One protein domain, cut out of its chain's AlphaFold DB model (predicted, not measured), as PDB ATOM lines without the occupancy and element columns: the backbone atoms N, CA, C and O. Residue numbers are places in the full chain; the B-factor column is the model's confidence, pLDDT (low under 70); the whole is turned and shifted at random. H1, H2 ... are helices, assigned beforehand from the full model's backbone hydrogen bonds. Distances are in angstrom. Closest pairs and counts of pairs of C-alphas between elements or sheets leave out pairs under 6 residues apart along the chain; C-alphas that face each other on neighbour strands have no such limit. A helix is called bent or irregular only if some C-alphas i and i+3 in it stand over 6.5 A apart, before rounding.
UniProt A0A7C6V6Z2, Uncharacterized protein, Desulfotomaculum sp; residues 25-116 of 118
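AT A GLANCE: This is residues 25 to 116 of the 118 residues of an uncharacterized protein of Desulfotomaculum sp (UniProt A0A7C6V6Z2). A long helical hairpin with a small, loose head: H2, the longest helix, makes the length of a rod, H1 runs beside its first arm H2a in the opposite direction, and the short helix H3 with the last residues makes the head near the other arm, H2b. H2 is bent but runs nearly straight, so that H2b carries on past the first residues of H1 toward the head, where residues 105 to 110 stick out. The printed part has 92 residues with three named helices in the order H1, H2, H3 and no named strand, and its class is all helix. It is extended, with a radius of gyration of the C-alphas of 21.4 A, and spans 67 by 23 by 20 A.

IN THESE COORDINATES: H2 takes residues 57 to 93; by its hydrogen bonds it was assigned as one helix, but it is bent, with C-alphas 76 and 79 lying 6.7 A apart. Its arm H2a, residues 57 to 76, is 28.4 A long and begins with C-alpha 57 at (307.983, 348.828, 278.457). Its arm H2b, residues 79 to 93, is 20.9 A long. H1, residues 25 to 53, measures 40.8 A from C-alpha 25 at (310.474, 354.480, 312.884) to C-alpha 53. It has a kink of 25 degrees near residue 40 and is neither bent nor irregular, but only just: C-alphas 38 and 41 are 6.3 A apart. H3, residues 103 to 108, is 8.4 A long and ends with C-alpha 108 at (334.659, 364.599, 321.169).

HOW THE PARTS SIT: The lines of H2a and H2b stand at a shallow tilt of 17 degrees. H1 and H2a form a helical hairpin: they touch, with 20 pairs of C-alphas within 8 A, and run opposite ways at a shallow tilt of 11 degrees. Their closest C-alphas, those of Gly 50 and Pro 58, are 5.4 A apart. H1 and H2b are close but not clearly touching; their closest C-alphas, those of Phe 25 and Gly 80, are 5.5 A apart. H2b and H3 only just touch, with 3 pairs of C-alphas within 8 A, and H2b does so with residues 85 to 89 alone. Their closest C-alphas, those of Asp 88 and Phe 103, are 7.0 A apart. They run the same way at a steep tilt of 69 degrees, only just short of about perpendicular. H3 is apart from H1 and from H2a. In H2a, H2b and H3 every O i to N i+4 pair is within hydrogen-bond range; in H1 23 of 25 are.

THE WHOLE: The C-alphas farthest apart, those of Gly 54 and Glu 114, are 67.8 A from each other. The printed part has no cut. The link from H1 to H2 is tight, with 3 residues, and the link from H2 to H3 is short, with 9. The mean pLDDT of the printed part is 74.1, and residues 96 to 116 are under 70.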
ATOM      1  N   PHE A  25     309.399 354.458 313.884       75.44
ATOM      2  CA  PHE A  25     310.474 354.480 312.884       75.44
ATOM      3  C   PHE A  25     311.075 353.086 312.651       75.44
ATOM      4  O   PHE A  25     311.403 352.728 311.520       75.44
ATOM      5  N   ILE A  26     311.152 352.261 313.696       75.44
ATOM      6  CA  ILE A  26     311.555 350.847 313.601       75.44
ATOM      7  C   ILE A  26     310.540 350.067 312.763       75.44
ATOM      8  O   ILE A  26     310.913 349.321 311.858       75.44
ATOM      9  N   GLY A  27     309.247 350.277 313.020       77.12
ATOM     10  CA  GLY A  27     308.175 349.681 312.226       77.12
ATOM     11  C   GLY A  27     308.246 350.113 310.761       77.12
ATOM     12  O   GLY A  27     308.221 349.270 309.867       77.12
ATOM     13  N   LEU A  28     308.414 351.412 310.508       79.06
ATOM     14  CA  LEU A  28     308.487 351.976 309.158       79.06
ATOM     15  C   LEU A  28     309.709 351.466 308.373       79.06
ATOM     16  O   LEU A  28     309.587 351.093 307.205       79.06
ATOM     17  N   SER A  29     310.877 351.403 309.014       77.81
ATOM     18  CA  SER A  29     312.108 350.883 308.406       77.81
ATOM     19  C   SER A  29     312.027 349.377 308.139       77.81
ATOM     20  O   SER A  29     312.393 348.935 307.053       77.81
ATOM     21  N   SER A  30     311.457 348.598 309.062       79.62
ATOM     22  CA  SER A  30     311.243 347.152 308.890       79.62
ATOM     23  C   SER A  30     310.296 346.843 307.728       79.62
ATOM     24  O   SER A  30     310.584 345.974 306.906       79.62
ATOM     25  N   VAL A  31     309.193 347.590 307.609       80.06
ATOM     26  CA  VAL A  31     308.257 347.480 306.476       80.06
ATOM     27  C   VAL A  31     308.938 347.873 305.164       80.06
ATOM     28  O   VAL A  31     308.763 347.193 304.155       80.06
ATOM     29  N   SER A  32     309.761 348.924 305.177       77.06
ATOM     30  CA  SER A  32     310.523 349.357 303.999       77.06
ATOM     31  C   SER A  32     311.519 348.285 303.537       77.06
ATOM     32  O   SER A  32     311.610 348.007 302.343       77.06
ATOM     33  N   LEU A  33     312.218 347.628 304.469       79.12
ATOM     34  CA  LEU A  33     313.141 346.525 304.171       79.12
ATOM     35  C   LEU A  33     312.416 345.293 303.618       79.12
ATOM     36  O   LEU A  33     312.881 344.694 302.650       79.12
ATOM     37  N   LEU A  34     311.258 344.943 304.182       82.69
ATOM     38  CA  LEU A  34     310.404 343.865 303.673       82.69
ATOM     39  C   LEU A  34     309.915 344.145 302.248       82.69
ATOM     40  O   LEU A  34     309.971 343.264 301.390       82.69
ATOM     41  N   LEU A  35     309.475 345.376 301.978       78.00
ATOM     42  CA  LEU A  35     309.053 345.800 300.642       78.00
ATOM     43  C   LEU A  35     310.205 345.731 299.640       78.00
ATOM     44  O   LEU A  35     310.018 345.208 298.545       78.00
ATOM     45  N   LEU A  36     311.403 346.186 300.013       78.44
ATOM     46  CA  LEU A  36     312.594 346.052 299.172       78.44
ATOM     47  C   LEU A  36     312.914 344.582 298.883       78.44
ATOM     48  O   LEU A  36     313.125 344.219 297.726       78.44
ATOM     49  N   PHE A  37     312.890 343.729 299.909       81.19
ATOM     50  CA  PHE A  37     313.164 342.301 299.769       81.19
ATOM     51  C   PHE A  37     312.174 341.602 298.827       81.19
ATOM     52  O   PHE A  37     312.579 340.760 298.032       81.19
ATOM     53  N   LEU A  38     310.891 341.977 298.862       82.88
ATOM     54  CA  LEU A  38     309.865 341.438 297.962       82.88
ATOM     55  C   LEU A  38     309.921 342.045 296.551       82.88
ATOM     56  O   LEU A  38     309.647 341.352 295.568       82.88
ATOM     57  N   CYS A  39     310.286 343.322 296.423       79.50
ATOM     58  CA  CYS A  39     310.360 344.000 295.131       79.50
ATOM     59  C   CYS A  39     311.561 343.554 294.292       79.50
ATOM     60  O   CYS A  39     311.426 343.443 293.076       79.50
ATOM     61  N   VAL A  40     312.720 343.272 294.895       80.00
ATOM     62  CA  VAL A  40     313.939 342.906 294.148       80.00
ATOM     63  C   VAL A  40     313.745 341.660 293.257       80.00
ATOM     64  O   VAL A  40     314.032 341.754 292.061       80.00
ATOM     65  N   PRO A  41     313.191 340.528 293.741       81.56
ATOM     66  CA  PRO A  41     312.904 339.365 292.900       81.56
ATOM     67  C   PRO A  41     311.913 339.673 291.776       81.56
ATOM     68  O   PRO A  41     312.109 339.244 290.640       81.56
ATOM     69  N   ALA A  42     310.867 340.453 292.070       79.75
ATOM     70  CA  ALA A  42     309.869 340.840 291.076       79.75
ATOM     71  C   ALA A  42     310.491 341.678 289.946       79.75
ATOM     72  O   ALA A  42     310.192 341.455 288.774       79.75
ATOM     73  N   LEU A  43     311.411 342.588 290.279       78.00
ATOM     74  CA  LEU A  43     312.142 343.389 289.295       78.00
ATOM     75  C   LEU A  43     313.073 342.524 288.436       78.00
ATOM     76  O   LEU A  43     313.117 342.715 287.224       78.00
ATOM     77  N   ILE A  44     313.738 341.519 289.021       82.00
ATOM     78  CA  ILE A  44     314.571 340.561 288.274       82.00
ATOM     79  C   ILE A  44     313.725 339.784 287.254       82.00
ATOM     80  O   ILE A  44     314.111 339.670 286.091       82.00
ATOM     81  N   VAL A  45     312.548 339.291 287.651       82.56
ATOM     82  CA  VAL A  45     311.644 338.561 286.747       82.56
ATOM     83  C   VAL A  45     311.153 339.460 285.607       82.56
ATOM     84  O   VAL A  45     311.186 339.054 284.444       82.56
ATOM     85  N   VAL A  46     310.755 340.699 285.913       78.12
ATOM     86  CA  VAL A  46     310.309 341.681 284.908       78.12
ATOM     87  C   VAL A  46     311.445 342.060 283.951       78.12
ATOM     88  O   VAL A  46     311.208 342.197 282.749       78.12
ATOM     89  N   PHE A  47     312.680 342.169 284.445       78.31
ATOM     90  CA  PHE A  47     313.866 342.407 283.621       78.31
ATOM     91  C   PHE A  47     314.132 341.263 282.647       78.31
ATOM     92  O   PHE A  47     314.255 341.495 281.445       78.31
ATOM     93  N   LEU A  48     314.155 340.023 283.141       81.69
ATOM     94  CA  LEU A  48     314.369 338.836 282.311       81.69
ATOM     95  C   LEU A  48     313.271 338.686 281.249       81.69
ATOM     96  O   LEU A  48     313.562 338.356 280.096       81.69
ATOM     97  N   TRP A  49     312.021 338.991 281.608       79.50
ATOM     98  CA  TRP A  49     310.901 339.002 280.668       79.50
ATOM     99  C   TRP A  49     311.052 340.089 279.597       79.50
ATOM    100  O   TRP A  49     310.827 339.828 278.416       79.50
ATOM    101  N   GLY A  50     311.474 341.296 279.983       76.88
ATOM    102  CA  GLY A  50     311.721 342.404 279.059       76.88
ATOM    103  C   GLY A  50     312.836 342.125 278.058       76.88
ATOM    104  O   GLY A  50     312.645 342.335 276.860       76.88
ATOM    105  N   CYS A  51     313.953 341.564 278.529       77.69
ATOM    106  CA  CYS A  51     315.060 341.132 277.677       77.69
ATOM    107  C   CYS A  51     314.629 340.044 276.684       77.69
ATOM    108  O   CYS A  51     315.040 340.073 275.527       77.69
ATOM    109  N   ARG A  52     313.767 339.107 277.103       79.56
ATOM    110  CA  ARG A  52     313.248 338.048 276.225       79.56
ATOM    111  C   ARG A  52     312.238 338.564 275.197       79.56
ATOM    112  O   ARG A  52     312.227 338.080 274.071       79.56
ATOM    113  N   ALA A  53     311.389 339.515 275.575       79.75
ATOM    114  CA  ALA A  53     310.347 340.059 274.704       79.75
ATOM    115  C   ALA A  53     310.851 341.153 273.743       79.75
ATOM    116  O   ALA A  53     310.095 341.577 272.872       79.75
ATOM    117  N   GLY A  54     312.089 341.644 273.909       75.81
ATOM    118  CA  GLY A  54     312.640 342.746 273.110       75.81
ATOM    119  C   GLY A  54     311.894 344.073 273.301       75.81
ATOM    120  O   GLY A  54     311.933 344.936 272.430       75.81
ATOM    121  N   ASN A  55     311.177 344.230 274.419       74.06
ATOM    122  CA  ASN A  55     310.279 345.356 274.666       74.06
ATOM    123  C   ASN A  55     310.820 346.250 275.795       74.06
ATOM    124  O   ASN A  55     311.159 345.766 276.875       74.06
ATOM    125  N   ALA A  56     310.852 347.565 275.564       73.88
ATOM    126  CA  ALA A  56     311.331 348.565 276.521       73.88
ATOM    127  C   ALA A  56     310.314 348.916 277.631       73.88
ATOM    128  O   ALA A  56     310.687 349.482 278.659       73.88
ATOM    129  N   ALA A  57     309.031 348.574 277.462       76.31
ATOM    130  CA  ALA A  57     307.983 348.828 278.457       76.31
ATOM    131  C   ALA A  57     308.287 348.272 279.874       76.31
ATOM    132  O   ALA A  57     308.174 349.034 280.840       76.31
ATOM    133  N   PRO A  58     308.721 347.005 280.046       72.19
ATOM    134  CA  PRO A  58     309.099 346.462 281.358       72.19
ATOM    135  C   PRO A  58     310.312 347.158 281.993       72.19
ATOM    136  O   PRO A  58     310.365 347.296 283.215       72.19
ATOM    137  N   VAL A  59     311.251 347.663 281.188       71.56
ATOM    138  CA  VAL A  59     312.414 348.420 281.682       71.56
ATOM    139  C   VAL A  59     311.978 349.777 282.249       71.56
ATOM    140  O   VAL A  59     312.383 350.146 283.351       71.56
ATOM    141  N   ASN A  60     311.074 350.483 281.562       78.44
ATOM    142  CA  ASN A  60     310.496 351.740 282.057       78.44
ATOM    143  C   ASN A  60     309.651 351.548 283.325       78.44
ATOM    144  O   ASN A  60     309.675 352.392 284.224       78.44
ATOM    145  N   PHE A  61     308.904 350.443 283.413       78.31
ATOM    146  CA  PHE A  61     308.148 350.097 284.617       78.31
ATOM    147  C   PHE A  61     309.079 349.869 285.815       78.31
ATOM    148  O   PHE A  61     308.857 350.410 286.896       78.31
ATOM    149  N   MET A  62     310.172 349.143 285.605       79.00
ATOM    150  CA  MET A  62     311.183 348.875 286.624       79.00
ATOM    151  C   MET A  62     311.917 350.127 287.097       79.00
ATOM    152  O   MET A  62     312.055 350.307 288.301       79.00
ATOM    153  N   LEU A  63     312.296 351.038 286.197       79.44
ATOM    154  CA  LEU A  63     312.875 352.335 286.573       79.44
ATOM    155  C   LEU A  63     311.942 353.147 287.479       79.44
ATOM    156  O   LEU A  63     312.385 353.695 288.488       79.44
ATOM    157  N   LYS A  64     310.638 353.180 287.171       82.44
ATOM    158  CA  LYS A  64     309.641 353.834 288.036       82.44
ATOM    159  C   LYS A  64     309.548 353.161 289.404       82.44
ATOM    160  O   LYS A  64     309.547 353.854 290.416       82.44
ATOM    161  N   MET A  65     309.495 351.832 289.445       79.88
ATOM    162  CA  MET A  65     309.418 351.086 290.705       79.88
ATOM    163  C   MET A  65     310.678 351.277 291.558       79.88
ATOM    164  O   MET A  65     310.566 351.479 292.763       79.88
ATOM    165  N   MET A  66     311.865 351.297 290.946       78.88
ATOM    166  CA  MET A  66     313.127 351.573 291.641       78.88
ATOM    167  C   MET A  66     313.191 353.003 292.181       78.88
ATOM    168  O   MET A  66     313.641 353.203 293.306       78.88
ATOM    169  N   PHE A  67     312.708 353.990 291.420       83.81
ATOM    170  CA  PHE A  67     312.619 355.373 291.891       83.81
ATOM    171  C   PHE A  67     311.743 355.476 293.146       83.81
ATOM    172  O   PHE A  67     312.183 356.001 294.168       83.81
ATOM    173  N   TRP A  68     310.533 354.911 293.107       82.06
ATOM    174  CA  TRP A  68     309.623 354.919 294.255       82.06
ATOM    175  C   TRP A  68     310.158 354.121 295.443       82.06
ATOM    176  O   TRP A  68     310.045 354.579 296.579       82.06
ATOM    177  N   ALA A  69     310.800 352.977 295.198       80.06
ATOM    178  CA  ALA A  69     311.475 352.217 296.242       80.06
ATOM    179  C   ALA A  69     312.573 353.054 296.916       80.06
ATOM    180  O   ALA A  69     312.643 353.090 298.143       80.06
ATOM    181  N   GLY A  70     313.377 353.791 296.145       79.31
ATOM    182  CA  GLY A  70     314.384 354.712 296.675       79.31
ATOM    183  C   GLY A  70     313.775 355.820 297.538       79.31
ATOM    184  O   GLY A  70     314.233 356.044 298.655       79.31
ATOM    185  N   VAL A  71     312.696 356.455 297.072       83.25
ATOM    186  CA  VAL A  71     311.976 357.497 297.828       83.25
ATOM    187  C   VAL A  71     311.434 356.957 299.156       83.25
ATOM    188  O   VAL A  71     311.618 357.596 300.190       83.25
ATOM    189  N   ILE A  72     310.821 355.768 299.153       78.81
ATOM    190  CA  ILE A  72     310.304 355.118 300.369       78.81
ATOM    191  C   ILE A  72     311.449 354.754 301.318       78.81
ATOM    192  O   ILE A  72     311.345 354.980 302.518       78.81
ATOM    193  N   SER A  73     312.563 354.245 300.789       73.38
ATOM    194  CA  SER A  73     313.737 353.877 301.589       73.38
ATOM    195  C   SER A  73     314.335 355.096 302.286       73.38
ATOM    196  O   SER A  73     314.583 355.078 303.491       73.38
ATOM    197  N   VAL A  74     314.526 356.187 301.540       78.81
ATOM    198  CA  VAL A  74     315.096 357.423 302.077       78.81
ATOM    199  C   VAL A  74     314.132 358.067 303.074       78.81
ATOM    200  O   VAL A  74     314.537 358.412 304.180       78.81
ATOM    201  N   GLY A  75     312.848 358.166 302.727       76.19
ATOM    202  CA  GLY A  75     311.819 358.743 303.593       76.19
ATOM    203  C   GLY A  75     311.464 357.886 304.812       76.19
ATOM    204  O   GLY A  75     310.997 358.419 305.811       76.19
ATOM    205  N   GLY A  76     311.689 356.574 304.759       72.44
ATOM    206  CA  GLY A  76     311.379 355.658 305.854       72.44
ATOM    207  C   GLY A  76     312.508 355.512 306.870       72.44
ATOM    208  O   GLY A  76     312.258 355.395 308.067       72.44
ATOM    209  N   ILE A  77     313.756 355.524 306.398       70.88
ATOM    210  CA  ILE A  77     314.924 355.190 307.220       70.88
ATOM    211  C   ILE A  77     315.571 356.456 307.796       70.88
ATOM    212  O   ILE A  77     315.828 356.527 308.995       70.88
ATOM    213  N   PHE A  78     315.811 357.480 306.975       74.69
ATOM    214  CA  PHE A  78     316.619 358.637 307.380       74.69
ATOM    215  C   PHE A  78     315.956 359.570 308.403       74.69
ATOM    216  O   PHE A  78     316.667 360.040 309.296       74.69
ATOM    217  N   PRO A  79     314.636 359.840 308.359       79.12
ATOM    218  CA  PRO A  79     314.014 360.743 309.325       79.12
ATOM    219  C   PRO A  79     314.135 360.267 310.771       79.12
ATOM    220  O   PRO A  79     314.305 361.096 311.658       79.12
ATOM    221  N   GLY A  80     314.119 358.948 311.007       75.38
ATOM    222  CA  GLY A  80     314.317 358.381 312.343       75.38
ATOM    223  C   GLY A  80     315.694 358.718 312.915       75.38
ATOM    224  O   GLY A  80     315.791 359.197 314.043       75.38
ATOM    225  N   TYR A  81     316.753 358.568 312.113       76.00
ATOM    226  CA  TYR A  81     318.118 358.920 312.522       76.00
ATOM    227  C   TYR A  81     318.295 360.424 312.750       76.00
ATOM    228  O   TYR A  81     318.879 360.827 313.754       76.00
ATOM    229  N   ILE A  82     317.765 361.262 311.853       80.62
ATOM    230  CA  ILE A  82     317.854 362.726 311.978       80.62
ATOM    231  C   ILE A  82     317.098 363.208 313.220       80.62
ATOM    232  O   ILE A  82     317.579 364.072 313.951       80.62
ATOM    233  N   PHE A  83     315.923 362.640 313.487       81.69
ATOM    234  CA  PHE A  83     315.140 363.001 314.661       81.69
ATOM    235  C   PHE A  83     315.799 362.510 315.957       81.69
ATOM    236  O   PHE A  83     315.860 363.264 316.927       81.69
ATOM    237  N   ALA A  84     316.380 361.305 315.969       77.38
ATOM    238  CA  ALA A  84     317.166 360.816 317.103       77.38
ATOM    239  C   ALA A  84     318.358 361.719 317.420       77.38
ATOM    240  O   ALA A  84     318.584 362.054 318.583       77.38
ATOM    241  N   PHE A  85     319.059 362.162 316.379       78.38
ATOM    242  CA  PHE A  85     320.146 363.125 316.482       78.38
ATOM    243  C   PHE A  85     319.677 364.465 317.069       78.38
ATOM    244  O   PHE A  85     320.291 365.003 317.990       78.38
ATOM    245  N   TRP A  86     318.546 364.981 316.589       81.69
ATOM    246  CA  TRP A  86     317.956 366.216 317.099       81.69
ATOM    247  C   TRP A  86     317.574 366.123 318.581       81.69
ATOM    248  O   TRP A  86     317.906 367.018 319.360       81.69
ATOM    249  N   VAL A  87     316.900 365.041 318.988       81.81
ATOM    250  CA  VAL A  87     316.509 364.809 320.388       81.81
ATOM    251  C   VAL A  87     317.736 364.780 321.299       81.81
ATOM    252  O   VAL A  87     317.688 365.341 322.393       81.81
ATOM    253  N   ASP A  88     318.833 364.173 320.844       75.19
ATOM    254  CA  ASP A  88     320.087 364.107 321.596       75.19
ATOM    255  C   ASP A  88     320.684 365.501 321.836       75.19
ATOM    256  O   ASP A  88     320.907 365.887 322.984       75.19
ATOM    257  N   MET A  89     320.811 366.311 320.778       75.00
ATOM    258  CA  MET A  89     321.306 367.691 320.889       75.00
ATOM    259  C   MET A  89     320.421 368.574 321.780       75.00
ATOM    260  O   MET A  89     320.916 369.425 322.522       75.00
ATOM    261  N   VAL A  90     319.095 368.410 321.706       81.94
ATOM    262  CA  VAL A  90     318.156 369.202 322.516       81.94
ATOM    263  C   VAL A  90     318.241 368.829 323.996       81.94
ATOM    264  O   VAL A  90     318.213 369.731 324.834       81.94
ATOM    265  N   ARG A  91     318.352 367.536 324.332       76.81
ATOM    266  CA  ARG A  91     318.526 367.077 325.723       76.81
ATOM    267  C   ARG A  91     319.825 367.607 326.322       76.81
ATOM    268  O   ARG A  91     319.821 368.134 327.432       76.81
ATOM    269  N   GLU A  92     320.904 367.573 325.548       71.88
ATOM    270  CA  GLU A  92     322.207 368.100 325.955       71.88
ATOM    271  C   GLU A  92     322.162 369.614 326.212       71.88
ATOM    272  O   GLU A  92     322.613 370.085 327.257       71.88
ATOM    273  N   ARG A  93     321.496 370.385 325.339       73.19
ATOM    274  CA  ARG A  93     321.261 371.832 325.535       73.19
ATOM    275  C   ARG A  93     320.444 372.160 326.786       73.19
ATOM    276  O   ARG A  93     320.571 373.266 327.302       73.19
ATOM    277  N   ARG A  94     319.600 371.238 327.256       78.94
ATOM    278  CA  ARG A  94     318.803 371.390 328.486       78.94
ATOM    279  C   ARG A  94     319.538 370.919 329.744       78.94
ATOM    280  O   ARG A  94     318.993 371.055 330.831       78.94
ATOM    281  N   GLY A  95     320.751 370.377 329.613       71.38
ATOM    282  CA  GLY A  95     321.485 369.773 330.728       71.38
ATOM    283  C   GLY A  95     320.901 368.435 331.197       71.38
ATOM    284  O   GLY A  95     321.348 367.888 332.202       71.38
ATOM    285  N   GLU A  96     319.933 367.876 330.466       67.94
ATOM    286  CA  GLU A  96     319.311 366.579 330.739       67.94
ATOM    287  C   GLU A  96     320.201 365.463 330.174       67.94
ATOM    288  O   GLU A  96     319.882 364.790 329.191       67.94
ATOM    289  N   LYS A  97     321.374 365.289 330.786       63.16
ATOM    290  CA  LYS A  97     322.302 364.195 330.489       63.16
ATOM    291  C   LYS A  97     321.679 362.870 330.974       63.16
ATOM    292  O   LYS A  97     321.751 362.548 332.155       63.16
ATOM    293  N   GLY A  98     321.017 362.118 330.084       60.12
ATOM    294  CA  GLY A  98     320.370 360.826 330.404       60.12
ATOM    295  C   GLY A  98     321.364 359.703 330.758       60.12
ATOM    296  O   GLY A  98     322.550 359.952 330.871       60.12
ATOM    297  N   LYS A  99     320.967 358.433 330.908       58.91
ATOM    298  CA  LYS A  99     321.949 357.327 331.093       58.91
ATOM    299  C   LYS A  99     322.587 356.819 329.786       58.91
ATOM    300  O   LYS A  99     323.340 355.857 329.804       58.91
ATOM    301  N   THR A 100     322.268 357.436 328.651       60.59
ATOM    302  CA  THR A 100     322.750 357.052 327.319       60.59
ATOM    303  C   THR A 100     323.885 357.960 326.840       60.59
ATOM    304  O   THR A 100     323.956 359.124 327.240       60.59
ATOM    305  N   ILE A 101     324.775 357.414 325.998       61.56
ATOM    306  CA  ILE A 101     325.913 358.139 325.398       61.56
ATOM    307  C   ILE A 101     325.337 359.321 324.603       61.56
ATOM    308  O   ILE A 101     324.272 359.166 324.002       61.56
ATOM    309  N   THR A 102     325.979 360.491 324.602       65.75
ATOM    310  CA  THR A 102     325.582 361.595 323.705       65.75
ATOM    311  C   THR A 102     326.458 361.641 322.459       65.75
ATOM    312  O   THR A 102     327.611 361.213 322.455       65.75
ATOM    313  N   PHE A 103     325.933 362.175 321.359       63.47
ATOM    314  CA  PHE A 103     326.699 362.284 320.116       63.47
ATOM    315  C   PHE A 103     327.941 363.188 320.236       63.47
ATOM    316  O   PHE A 103     328.943 362.941 319.563       63.47
ATOM    317  N   GLN A 104     327.924 364.205 321.108       61.47
ATOM    318  CA  GLN A 104     329.126 364.992 321.402       61.47
ATOM    319  C   GLN A 104     330.213 364.170 322.098       61.47
ATOM    320  O   GLN A 104     331.384 364.403 321.819       61.47
ATOM    321  N   GLU A 105     329.862 363.194 322.937       64.19
ATOM    322  CA  GLU A 105     330.837 362.272 323.537       64.19
ATOM    323  C   GLU A 105     331.473 361.372 322.457       64.19
ATOM    324  O   GLU A 105     332.673 361.116 322.501       64.19
ATOM    325  N   ILE A 106     330.706 360.977 321.430       64.56
ATOM    326  CA  ILE A 106     331.193 360.173 320.288       64.56
ATOM    327  C   ILE A 106     332.117 360.986 319.369       64.56
ATOM    328  O   ILE A 106     333.112 360.462 318.877       64.56
ATOM    329  N   ILE A 107     331.795 362.258 319.105       64.69
ATOM    330  CA  ILE A 107     332.635 363.136 318.269       64.69
ATOM    331  C   ILE A 107     333.844 363.672 319.038       64.69
ATOM    332  O   ILE A 107     334.908 363.871 318.456       64.69
ATOM    333  N   GLY A 108     333.661 363.965 320.321       63.78
ATOM    334  CA  GLY A 108     334.659 364.599 321.169       63.78
ATOM    335  C   GLY A 108     335.653 363.632 321.805       63.78
ATOM    336  O   GLY A 108     336.560 364.120 322.473       63.78
ATOM    337  N   ASP A 109     335.470 362.311 321.646       60.41
ATOM    338  CA  ASP A 109     336.261 361.233 322.278       60.41
ATOM    339  C   ASP A 109     336.429 361.391 323.814       60.41
ATOM    340  O   ASP A 109     337.286 360.763 324.434       60.41
ATOM    341  N   ASN A 110     335.591 362.212 324.453       57.78
ATOM    342  CA  ASN A 110     335.616 362.502 325.885       57.78
ATOM    343  C   ASN A 110     334.414 361.827 326.545       57.78
ATOM    344  O   ASN A 110     333.329 362.400 326.622       57.78
ATOM    345  N   LEU A 111     334.612 360.588 326.990       57.31
ATOM    346  CA  LEU A 111     333.611 359.826 327.732       57.31
ATOM    347  C   LEU A 111     333.629 360.214 329.219       57.31
ATOM    348  O   LEU A 111     334.604 359.952 329.923       57.31
ATOM    349  N   ASP A 112     332.513 360.753 329.714       59.94
ATOM    350  CA  ASP A 112     332.255 360.923 331.152       59.94
ATOM    351  C   ASP A 112     331.855 359.566 331.771       59.94
ATOM    352  O   ASP A 112     330.676 359.262 331.982       59.94
ATOM    353  N   PHE A 113     332.842 358.711 332.059       51.84
ATOM    354  CA  PHE A 113     332.616 357.392 332.675       51.84
ATOM    355  C   PHE A 113     331.983 357.474 334.076       51.84
ATOM    356  O   PHE A 113     331.249 356.567 334.470       51.84
ATOM    357  N   GLU A 114     332.195 358.568 334.815       53.12
ATOM    358  CA  GLU A 114     331.631 358.767 336.162       53.12
ATOM    359  C   GLU A 114     330.093 358.761 336.176       53.12
ATOM    360  O   GLU A 114     329.481 358.326 337.149       53.12
ATOM    361  N   ARG A 115     329.452 359.159 335.069       54.81
ATOM    362  CA  ARG A 115     327.987 359.169 334.913       54.81
ATOM    363  C   ARG A 115     327.380 357.772 334.729       54.81
ATOM    364  O   ARG A 115     326.183 357.591 334.940       54.81
ATOM    365  N   TRP A 116     328.182 356.786 334.328       52.22
ATOM    366  CA  TRP A 116     327.729 355.418 334.048       52.22
ATOM    367  C   TRP A 116     327.846 354.487 335.254       52.22
ATOM    368  O   TRP A 116     327.143 353.480 335.320       52.22
TER     369      TRP A 116